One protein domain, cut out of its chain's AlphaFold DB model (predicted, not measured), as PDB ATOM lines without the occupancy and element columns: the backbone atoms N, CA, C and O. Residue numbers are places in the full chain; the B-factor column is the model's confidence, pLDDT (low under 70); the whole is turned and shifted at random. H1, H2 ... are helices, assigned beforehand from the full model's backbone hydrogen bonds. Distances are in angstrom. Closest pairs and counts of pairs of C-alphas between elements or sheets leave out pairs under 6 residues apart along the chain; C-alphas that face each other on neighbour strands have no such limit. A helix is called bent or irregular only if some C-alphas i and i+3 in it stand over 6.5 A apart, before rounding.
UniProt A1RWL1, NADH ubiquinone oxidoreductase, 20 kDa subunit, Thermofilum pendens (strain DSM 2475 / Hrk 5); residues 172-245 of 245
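AT A GLANCE: This is residues 172 to 245 of the 245 residues of the protein "NADH ubiquinone oxidoreductase, 20 kDa subunit" of Thermofilum pendens (strain DSM 2475 / Hrk 5) (UniProt A1RWL1). Four helical rods make a small compact ring: the long bent helix H1 folds back on itself as two arms, H1a and H1b, and the hairpin of H2 and H3 closes the ring, H2 by H1b and H3 by H1a. Each rod runs opposite ways to the next, and the helix packing is mostly crossed. The 74 printed residues hold three named helices, H1, H2 and H3 in chain order, and no named strand: the class is all helix. The whole is compact, with a radius of gyration of the C-alphas of 11.0 A, and rounded, spanning 30 by 21 by 17 A.

IN THESE COORDINATES: H1, residues 172 to 202, was assigned as one helix by its hydrogen bonds but is bent: C-alphas 185 and 188 are 9.3 A apart. Arm H1a, residues 172 to 185, starts with C-alpha 172 at (84.373, 79.816, 126.933) and is 20.3 A long; arm H1b, residues 188 to 202, is 20.5 A long. H2, residues 208 to 223, is 22.0 A long. H3, residues 226 to 243, is 25.6 A long and ends with C-alpha 243 at (73.586, 79.632, 130.078).

HOW THE PARTS SIT: H1a and H1b touch, the closest C-alphas being those of Leu 182 and Gly 191, 5.1 A apart, at a steep tilt of 38 degrees. H1a touches H3, closest at the C-alphas of Glu 181 and Ser 235, 5.6 A, at 38 degrees, only just steep. H1b touches H2, closest at the C-alphas of Leu 198 and Ala 215, 6.3 A, at a steep tilt of 51 degrees. H2 and H3 form a helical hairpin at a shallow tilt of 18 degrees, closest at the C-alphas of Ser 220 and Thr 229, 5.7 A. H1b and H3 are near each other; H1a and H2 are apart. Every O i to N i+4 pair is within hydrogen-bond range in H1a, H2 and H3, and 10 of 11 in H1b.

THE WHOLE: The C-alphas farthest apart, of His 224 and Arg 245, are 33.0 A apart. The printed part has no cut, and both links are tight. Mean pLDDT of the printed part is 80.2, with residues 172 to 173, 204, 206 and 243 to 245 under 70.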
ATOM      1  N   TRP A 172      84.169  78.394 127.227       66.31
ATOM      2  CA  TRP A 172      84.373  79.816 126.933       66.31
ATOM      3  C   TRP A 172      83.273  80.724 127.489       66.31
ATOM      4  O   TRP A 172      83.561  81.811 127.992       66.31
ATOM      5  N   GLU A 173      82.016  80.296 127.420       69.56
ATOM      6  CA  GLU A 173      80.873  81.107 127.848       69.56
ATOM      7  C   GLU A 173      80.823  81.234 129.366       69.56
ATOM      8  O   GLU A 173      80.669  82.342 129.884       69.56
ATOM      9  N   LEU A 174      81.086  80.130 130.068       74.38
ATOM     10  CA  LEU A 174      81.213  80.106 131.521       74.38
ATOM     11  C   LEU A 174      82.377  80.991 131.984       74.38
ATOM     12  O   LEU A 174      82.213  81.814 132.886       74.38
ATOM     13  N   TYR A 175      83.536  80.889 131.323       78.31
ATOM     14  CA  TYR A 175      84.693  81.741 131.610       78.31
ATOM     15  C   TYR A 175      84.386  83.225 131.384       78.31
ATOM     16  O   TYR A 175      84.671  84.060 132.246       78.31
ATOM     17  N   ARG A 176      83.795  83.566 130.233       76.19
ATOM     18  CA  ARG A 176      83.458  84.948 129.868       76.19
ATOM     19  C   ARG A 176      82.450  85.549 130.846       76.19
ATOM     20  O   ARG A 176      82.666  86.672 131.305       76.19
ATOM     21  N   ALA A 177      81.386  84.818 131.166       79.31
ATOM     22  CA  ALA A 177      80.326  85.285 132.051       79.31
ATOM     23  C   ALA A 177      80.827  85.464 133.494       79.31
ATOM     24  O   ALA A 177      80.649  86.544 134.061       79.31
ATOM     25  N   LEU A 178      81.555  84.483 134.046       84.12
ATOM     26  CA  LEU A 178      82.162  84.608 135.379       84.12
ATOM     27  C   LEU A 178      83.150  85.763 135.452       84.12
ATOM     28  O   LEU A 178      83.120  86.545 136.398       84.12
ATOM     29  N   LYS A 179      84.028  85.892 134.453       85.00
ATOM     30  CA  LYS A 179      85.043  86.947 134.444       85.00
ATOM     31  C   LYS A 179      84.408  88.335 134.470       85.00
ATOM     32  O   LYS A 179      84.863  89.189 135.226       85.00
ATOM     33  N   LEU A 180      83.378  88.564 133.652       82.44
ATOM     34  CA  LEU A 180      82.709  89.863 133.579       82.44
ATOM     35  C   LEU A 180      81.989  90.214 134.883       82.44
ATOM     36  O   LEU A 180      82.073  91.363 135.308       82.44
ATOM     37  N   GLU A 181      81.310  89.261 135.519       84.56
ATOM     38  CA  GLU A 181      80.571  89.535 136.759       84.56
ATOM     39  C   GLU A 181      81.490  89.635 137.981       84.56
ATOM     40  O   GLU A 181      81.413  90.607 138.733       84.56
ATOM     41  N   LEU A 182      82.466  88.736 138.130       87.75
ATOM     42  CA  LEU A 182      83.411  88.791 139.252       87.75
ATOM     43  C   LEU A 182      84.244  90.073 139.237       87.75
ATOM     44  O   LEU A 182      84.554  90.617 140.295       87.75
ATOM     45  N   TYR A 183      84.600  90.586 138.057       87.94
ATOM     46  CA  TYR A 183      85.383  91.818 137.962       87.94
ATOM     47  C   TYR A 183      84.563  93.057 138.328       87.94
ATOM     48  O   TYR A 183      85.141  94.006 138.859       87.94
ATOM     49  N   LYS A 184      83.238  93.049 138.108       84.19
ATOM     50  CA  LYS A 184      82.347  94.132 138.562       84.19
ATOM     51  C   LYS A 184      82.281  94.207 140.085       84.19
ATOM     52  O   LYS A 184      82.239  95.305 140.629       84.19
ATOM     53  N   HIS A 185      82.291  93.059 140.763       85.69
ATOM     54  CA  HIS A 185      82.106  92.993 142.216       85.69
ATOM     55  C   HIS A 185      83.415  93.029 143.018       85.69
ATOM     56  O   HIS A 185      83.469  93.652 144.073       85.69
ATOM     57  N   LEU A 186      84.476  92.375 142.532       82.06
ATOM     58  CA  LEU A 186      85.715  92.128 143.289       82.06
ATOM     59  C   LEU A 186      86.952  92.808 142.678       82.06
ATOM     60  O   LEU A 186      88.069  92.665 143.187       82.06
ATOM     61  N   GLY A 187      86.778  93.540 141.575       79.06
ATOM     62  CA  GLY A 187      87.867  94.170 140.833       79.06
ATOM     63  C   GLY A 187      88.836  93.165 140.195       79.06
ATOM     64  O   GLY A 187      88.680  91.947 140.278       79.06
ATOM     65  N   TYR A 188      89.883  93.679 139.546       77.12
ATOM     66  CA  TYR A 188      90.774  92.858 138.716       77.12
ATOM     67  C   TYR A 188      91.638  91.870 139.512       77.12
ATOM     68  O   TYR A 188      91.868  90.749 139.065       77.12
ATOM     69  N   ARG A 189      92.134  92.269 140.691       72.56
ATOM     70  CA  ARG A 189      93.115  91.469 141.447       72.56
ATOM     71  C   ARG A 189      92.472  90.311 142.207       72.56
ATOM     72  O   ARG A 189      92.976  89.193 142.149       72.56
ATOM     73  N   ILE A 190      91.396  90.587 142.942       79.25
ATOM     74  CA  ILE A 190      90.689  89.577 143.741       79.25
ATOM     75  C   ILE A 190      89.780  88.759 142.823       79.25
ATOM     76  O   ILE A 190      89.825  87.531 142.874       79.25
ATOM     77  N   GLY A 191      89.066  89.416 141.901       83.44
ATOM     78  CA  GLY A 191      88.211  88.746 140.923       83.44
ATOM     79  C   GLY A 191      88.952  87.709 140.078       83.44
ATOM     80  O   GLY A 191      88.423  86.624 139.862       83.44
ATOM     81  N   TYR A 192      90.199  87.971 139.665       81.19
ATOM     82  CA  TYR A 192      90.983  86.980 138.914       81.19
ATOM     83  C   TYR A 192      91.355  85.745 139.749       81.19
ATOM     84  O   TYR A 192      91.277  84.625 139.251       81.19
ATOM     85  N   ARG A 193      91.717  85.919 141.029       81.81
ATOM     86  CA  ARG A 193      92.033  84.787 141.921       81.81
ATOM     87  C   ARG A 193      90.817  83.893 142.138       81.81
ATOM     88  O   ARG A 193      90.919  82.679 141.984       81.81
ATOM     89  N   VAL A 194      89.675  84.515 142.428       84.94
ATOM     90  CA  VAL A 194      88.401  83.815 142.622       84.94
ATOM     91  C   VAL A 194      87.967  83.118 141.331       84.94
ATOM     92  O   VAL A 194      87.590  81.954 141.369       84.94
ATOM     93  N   LEU A 195      88.118  83.767 140.171       85.69
ATOM     94  CA  LEU A 195      87.853  83.160 138.864       85.69
ATOM     95  C   LEU A 195      88.695  81.895 138.635       85.69
ATOM     96  O   LEU A 195      88.160  80.875 138.211       85.69
ATOM     97  N   CYS A 196      89.996  81.928 138.933       81.56
ATOM     98  CA  CYS A 196      90.856  80.750 138.806       81.56
ATOM     99  C   CYS A 196      90.427  79.601 139.728       81.56
ATOM    100  O   CYS A 196      90.481  78.445 139.316       81.56
ATOM    101  N   ASP A 197      90.008  79.907 140.956       82.69
ATOM    102  CA  ASP A 197      89.511  78.902 141.899       82.69
ATOM    103  C   ASP A 197      88.200  78.274 141.407       82.69
ATOM    104  O   ASP A 197      88.067  77.052 141.391       82.69
ATOM    105  N   LEU A 198      87.274  79.091 140.903       84.06
ATOM    106  CA  LEU A 198      86.014  78.623 140.325       84.06
ATOM    107  C   LEU A 198      86.232  77.746 139.086       84.06
ATOM    108  O   LEU A 198      85.601  76.706 138.952       84.06
ATOM    109  N   LEU A 199      87.181  78.093 138.215       81.06
ATOM    110  CA  LEU A 199      87.520  77.268 137.047       81.06
ATOM    111  C   LEU A 199      88.201  75.942 137.417       81.06
ATOM    112  O   LEU A 199      88.187  75.003 136.626       81.06
ATOM    113  N   ARG A 200      88.819  75.841 138.599       78.94
ATOM    114  CA  ARG A 200      89.321  74.557 139.117       78.94
ATOM    115  C   ARG A 200      88.172  73.692 139.628       78.94
ATOM    116  O   ARG A 200      88.175  72.492 139.382       78.94
ATOM    117  N   ILE A 201      87.188  74.308 140.283       80.62
ATOM    118  CA  ILE A 201      85.983  73.633 140.784       80.62
ATOM    119  C   ILE A 201      85.113  73.137 139.619       80.62
ATOM    120  O   ILE A 201      84.589  72.025 139.686       80.62
ATOM    121  N   SER A 202      85.021  73.901 138.523       75.38
ATOM    122  CA  SER A 202      84.195  73.533 137.365       75.38
ATOM    123  C   SER A 202      84.666  72.267 136.644       75.38
ATOM    124  O   SER A 202      83.847  71.554 136.070       75.38
ATOM    125  N   LYS A 203      85.963  71.932 136.713       73.25
ATOM    126  CA  LYS A 203      86.513  70.688 136.138       73.25
ATOM    127  C   LYS A 203      85.996  69.419 136.829       73.25
ATOM    128  O   LYS A 203      86.112  68.339 136.260       73.25
ATOM    129  N   GLY A 204      85.453  69.531 138.045       68.69
ATOM    130  CA  GLY A 204      84.953  68.405 138.843       68.69
ATOM    131  C   GLY A 204      83.430  68.352 139.010       68.69
ATOM    132  O   GLY A 204      82.938  67.506 139.760       68.69
ATOM    133  N   SER A 205      82.675  69.252 138.374       72.12
ATOM    134  CA  SER A 205      81.211  69.347 138.496       72.12
ATOM    135  C   SER A 205      80.510  68.894 137.216       72.12
ATOM    136  O   SER A 205      80.958  69.249 136.127       72.12
ATOM    137  N   LYS A 206      79.404  68.148 137.349       65.75
ATOM    138  CA  LYS A 206      78.595  67.662 136.215       65.75
ATOM    139  C   LYS A 206      77.445  68.608 135.836       65.75
ATOM    140  O   LYS A 206      77.118  68.678 134.660       65.75
ATOM    141  N   ASP A 207      76.913  69.367 136.801       74.88
ATOM    142  CA  ASP A 207      75.756  70.261 136.632       74.88
ATOM    143  C   ASP A 207      76.031  71.685 137.154       74.88
ATOM    144  O   ASP A 207      76.868  71.890 138.039       74.88
ATOM    145  N   LEU A 208      75.286  72.678 136.643       71.38
ATOM    146  CA  LEU A 208      75.400  74.094 137.046       71.38
ATOM    147  C   LEU A 208      74.972  74.345 138.502       71.38
ATOM    148  O   LEU A 208      75.544  75.205 139.174       71.38
ATOM    149  N   ASP A 209      73.989  73.595 139.002       74.00
ATOM    150  CA  ASP A 209      73.517  73.706 140.388       74.00
ATOM    151  C   ASP A 209      74.515  73.110 141.388       74.00
ATOM    152  O   ASP A 209      74.792  73.708 142.429       74.00
ATOM    153  N   ASP A 210      75.123  71.976 141.032       79.75
ATOM    154  CA  ASP A 210      76.202  71.350 141.805       79.75
ATOM    155  C   ASP A 210      77.457  72.240 141.829       79.75
ATOM    156  O   ASP A 210      78.099  72.415 142.868       79.75
ATOM    157  N   PHE A 211      77.768  72.891 140.702       81.56
ATOM    158  CA  PHE A 211      78.841  73.878 140.621       81.56
ATOM    159  C   PHE A 211      78.615  75.068 141.566       81.56
ATOM    160  O   PHE A 211      79.523  75.421 142.318       81.56
ATOM    161  N   ALA A 212      77.417  75.663 141.567       81.12
ATOM    162  CA  ALA A 212      77.103  76.815 142.415       81.12
ATOM    163  C   ALA A 212      77.214  76.479 143.914       81.12
ATOM    164  O   ALA A 212      77.849  77.215 144.670       81.12
ATOM    165  N   ALA A 213      76.691  75.322 144.335       82.88
ATOM    166  CA  ALA A 213      76.767  74.886 145.730       82.88
ATOM    167  C   ALA A 213      78.212  74.609 146.190       82.88
ATOM    168  O   ALA A 213      78.583  74.927 147.325       82.88
ATOM    169  N   LYS A 214      79.050  74.032 145.317       84.12
ATOM    170  CA  LYS A 214      80.478  73.792 145.597       84.12
ATOM    171  C   LYS A 214      81.294  75.083 145.603       84.12
ATOM    172  O   LYS A 214      82.174  75.236 146.448       84.12
ATOM    173  N   ALA A 215      80.990  76.007 144.693       84.75
ATOM    174  CA  ALA A 215      81.630  77.314 144.601       84.75
ATOM    175  C   ALA A 215      81.441  78.130 145.886       84.75
ATOM    176  O   ALA A 215      82.421  78.620 146.446       84.75
ATOM    177  N   GLU A 216      80.207  78.228 146.385       85.06
ATOM    178  CA  GLU A 216      79.897  78.987 147.602       85.06
ATOM    179  C   GLU A 216      80.610  78.416 148.836       85.06
ATOM    180  O   GLU A 216      81.238  79.166 149.587       85.06
ATOM    181  N   LYS A 217      80.585  77.087 149.014       85.50
ATOM    182  CA  LYS A 217      81.260  76.418 150.138       85.50
ATOM    183  C   LYS A 217      82.777  76.615 150.100       85.50
ATOM    184  O   LYS A 217      83.355  77.077 151.079       85.50
ATOM    185  N   ALA A 218      83.407  76.347 148.955       84.75
ATOM    186  CA  ALA A 218      84.860  76.438 148.812       84.75
ATOM    187  C   ALA A 218      85.385  77.877 148.965       84.75
ATOM    188  O   ALA A 218      86.466  78.096 149.510       84.75
ATOM    189  N   VAL A 219      84.629  78.871 148.490       85.69
ATOM    190  CA  VAL A 219      85.012  80.286 148.612       85.69
ATOM    191  C   VAL A 219      84.828  80.780 150.047       85.69
ATOM    192  O   VAL A 219      85.711  81.477 150.553       85.69
ATOM    193  N   SER A 220      83.747  80.376 150.718       86.25
ATOM    194  CA  SER A 220      83.501  80.712 152.126       86.25
ATOM    195  C   SER A 220      84.602  80.168 153.045       86.25
ATOM    196  O   SER A 220      85.136  80.899 153.882       86.25
ATOM    197  N   GLU A 221      85.007  78.911 152.838       86.25
ATOM    198  CA  GLU A 221      86.079  78.266 153.609       86.25
ATOM    199  C   GLU A 221      87.461  78.863 153.328       86.25
ATOM    200  O   GLU A 221      88.284  78.947 154.232       86.25
ATOM    201  N   LYS A 222      87.739  79.284 152.091       84.12
ATOM    202  CA  LYS A 222      89.076  79.760 151.709       84.12
ATOM    203  C   LYS A 222      89.329  81.225 152.057       84.12
ATOM    204  O   LYS A 222      90.456  81.585 152.394       84.12
ATOM    205  N   TYR A 223      88.323  82.079 151.886       82.44
ATOM    206  CA  TYR A 223      88.492  83.530 151.996       82.44
ATOM    207  C   TYR A 223      87.931  84.110 153.296       82.44
ATOM    208  O   TYR A 223      88.347  85.204 153.669       82.44
ATOM    209  N   HIS A 224      87.017  83.406 153.978       84.56
ATOM    210  CA  HIS A 224      86.375  83.848 155.225       84.56
ATOM    211  C   HIS A 224      85.784  85.277 155.175       84.56
ATOM    212  O   HIS A 224      85.642  85.934 156.203       84.56
ATOM    213  N   ASP A 225      85.421  85.764 153.984       84.19
ATOM    214  CA  ASP A 225      84.830  87.087 153.767       84.19
ATOM    215  C   ASP A 225      83.458  86.935 153.105       84.19
ATOM    216  O   ASP A 225      83.340  86.496 151.956       84.19
ATOM    217  N   ALA A 226      82.413  87.341 153.828       85.31
ATOM    218  CA  ALA A 226      81.028  87.267 153.370       85.31
ATOM    219  C   ALA A 226      80.784  88.045 152.064       85.31
ATOM    220  O   ALA A 226      79.927  87.657 151.272       85.31
ATOM    221  N   ARG A 227      81.558  89.108 151.794       84.50
ATOM    222  CA  ARG A 227      81.421  89.912 150.566       84.50
ATOM    223  C   ARG A 227      81.847  89.132 149.327       84.50
ATOM    224  O   ARG A 227      81.234  89.267 148.272       84.50
ATOM    225  N   ILE A 228      82.898  88.323 149.458       85.81
ATOM    226  CA  ILE A 228      83.415  87.495 148.364       85.81
ATOM    227  C   ILE A 228      82.449  86.343 148.099       85.81
ATOM    228  O   ILE A 228      82.134  86.073 146.940       85.81
ATOM    229  N   THR A 229      81.918  85.728 149.155       88.19
ATOM    230  CA  THR A 229      80.891  84.685 149.042       88.19
ATOM    231  C   THR A 229      79.636  85.208 148.339       88.19
ATOM    232  O   THR A 229      79.154  84.572 147.402       88.19
ATOM    233  N   GLU A 230      79.155  86.403 148.699       88.75
ATOM    234  CA  GLU A 230      77.980  87.007 148.057       88.75
ATOM    235  C   GLU A 230      78.247  87.399 146.595       88.75
ATOM    236  O   GLU A 230      77.421  87.156 145.717       88.75
ATOM    237  N   ALA A 231      79.435  87.931 146.289       89.38
ATOM    238  CA  ALA A 231      79.827  88.230 144.911       89.38
ATOM    239  C   ALA A 231      79.861  86.973 144.025       89.38
ATOM    240  O   ALA A 231      79.477  87.025 142.852       89.38
ATOM    241  N   VAL A 232      80.302  85.838 144.575       89.31
ATOM    242  CA  VAL A 232      80.291  84.543 143.878       89.31
ATOM    243  C   VAL A 232      78.865  84.038 143.692       89.31
ATOM    244  O   VAL A 232      78.517  83.653 142.578       89.31
ATOM    245  N   ARG A 233      78.014  84.135 144.717       87.62
ATOM    246  CA  ARG A 233      76.591  83.782 144.633       87.62
ATOM    247  C   ARG A 233      75.860  84.562 143.538       87.62
ATOM    248  O   ARG A 233      75.209  83.960 142.684       87.62
ATOM    249  N   LEU A 234      76.028  85.886 143.503       88.25
ATOM    250  CA  LEU A 234      75.463  86.753 142.460       88.25
ATOM    251  C   LEU A 234      75.987  86.385 141.064       88.25
ATOM    252  O   LEU A 234      75.216  86.322 140.105       88.25
ATOM    253  N   SER A 235      77.283  86.077 140.956       87.19
ATOM    254  CA  SER A 235      77.896  85.643 139.693       87.19
ATOM    255  C   SER A 235      77.333  84.295 139.217       87.19
ATOM    256  O   SER A 235      77.072  84.126 138.027       87.19
ATOM    257  N   CYS A 236      77.088  83.352 140.131       85.31
ATOM    258  CA  CYS A 236      76.485  82.049 139.839       85.31
ATOM    259  C   CYS A 236      74.997  82.142 139.463       85.31
ATOM    260  O   CYS A 236      74.557  81.413 138.576       85.31
ATOM    261  N   LEU A 237      74.224  83.047 140.073       85.31
ATOM    262  CA  LEU A 237      72.832  83.299 139.673       85.31
ATOM    263  C   LEU A 237      72.755  83.828 138.239       85.31
ATOM    264  O   LEU A 237      71.993  83.321 137.420       85.31
ATOM    265  N   LYS A 238      73.611  84.794 137.910       82.38
ATOM    266  CA  LYS A 238      73.642  85.405 136.580       82.38
ATOM    267  C   LYS A 238      74.180  84.469 135.503       82.38
ATOM    268  O   LYS A 238      73.760  84.541 134.354       82.38
ATOM    269  N   LEU A 239      75.064  83.541 135.871       78.19
ATOM    270  CA  LEU A 239      75.451  82.438 134.993       78.19
ATOM    271  C   LEU A 239      74.248  81.593 134.563       78.19
ATOM    272  O   LEU A 239      74.164  81.238 133.391       78.19
ATOM    273  N   LYS A 240      73.316  81.293 135.476       76.62
ATOM    274  CA  LYS A 240      72.103  80.532 135.140       76.62
ATOM    275  C   LYS A 240      71.220  81.281 134.144       76.62
ATOM    276  O   LYS A 240      70.670  80.657 133.247       76.62
ATOM    277  N   GLU A 241      71.136  82.606 134.252       77.12
ATOM    278  CA  GLU A 241      70.395  83.438 133.289       77.12
ATOM    279  C   GLU A 241      71.023  83.440 131.889       77.12
ATOM    280  O   GLU A 241      70.312  83.548 130.892       77.12
ATOM    281  N   VAL A 242      72.355  83.358 131.812       70.00
ATOM    282  CA  VAL A 242      73.105  83.438 130.548       70.00
ATOM    283  C   VAL A 242      73.205  82.081 129.854       70.00
ATOM    284  O   VAL A 242      73.106  82.039 128.636       70.00
ATOM    285  N   VAL A 243      73.405  80.998 130.611       65.50
ATOM    286  CA  VAL A 243      73.586  79.632 130.078       65.50
ATOM    287  C   VAL A 243      72.254  78.871 129.974       65.50
ATOM    288  O   VAL A 243      72.162  77.889 129.249       65.50
ATOM    289  N   GLY A 244      71.210  79.314 130.684       57.03
ATOM    290  CA  GLY A 244      69.846  78.780 130.567       57.03
ATOM    291  C   GLY A 244      69.032  79.343 129.392       57.03
ATOM    292  O   GLY A 244      67.844  79.039 129.294       57.03
ATOM    293  N   ARG A 245      69.639  80.180 128.542       45.59
ATOM    294  CA  ARG A 245      69.103  80.644 127.253       45.59
ATOM    295  C   ARG A 245      69.763  79.878 126.118       45.59
ATOM    296  O   ARG A 245      69.050  79.634 125.123       45.59
TER     297      ARG A 245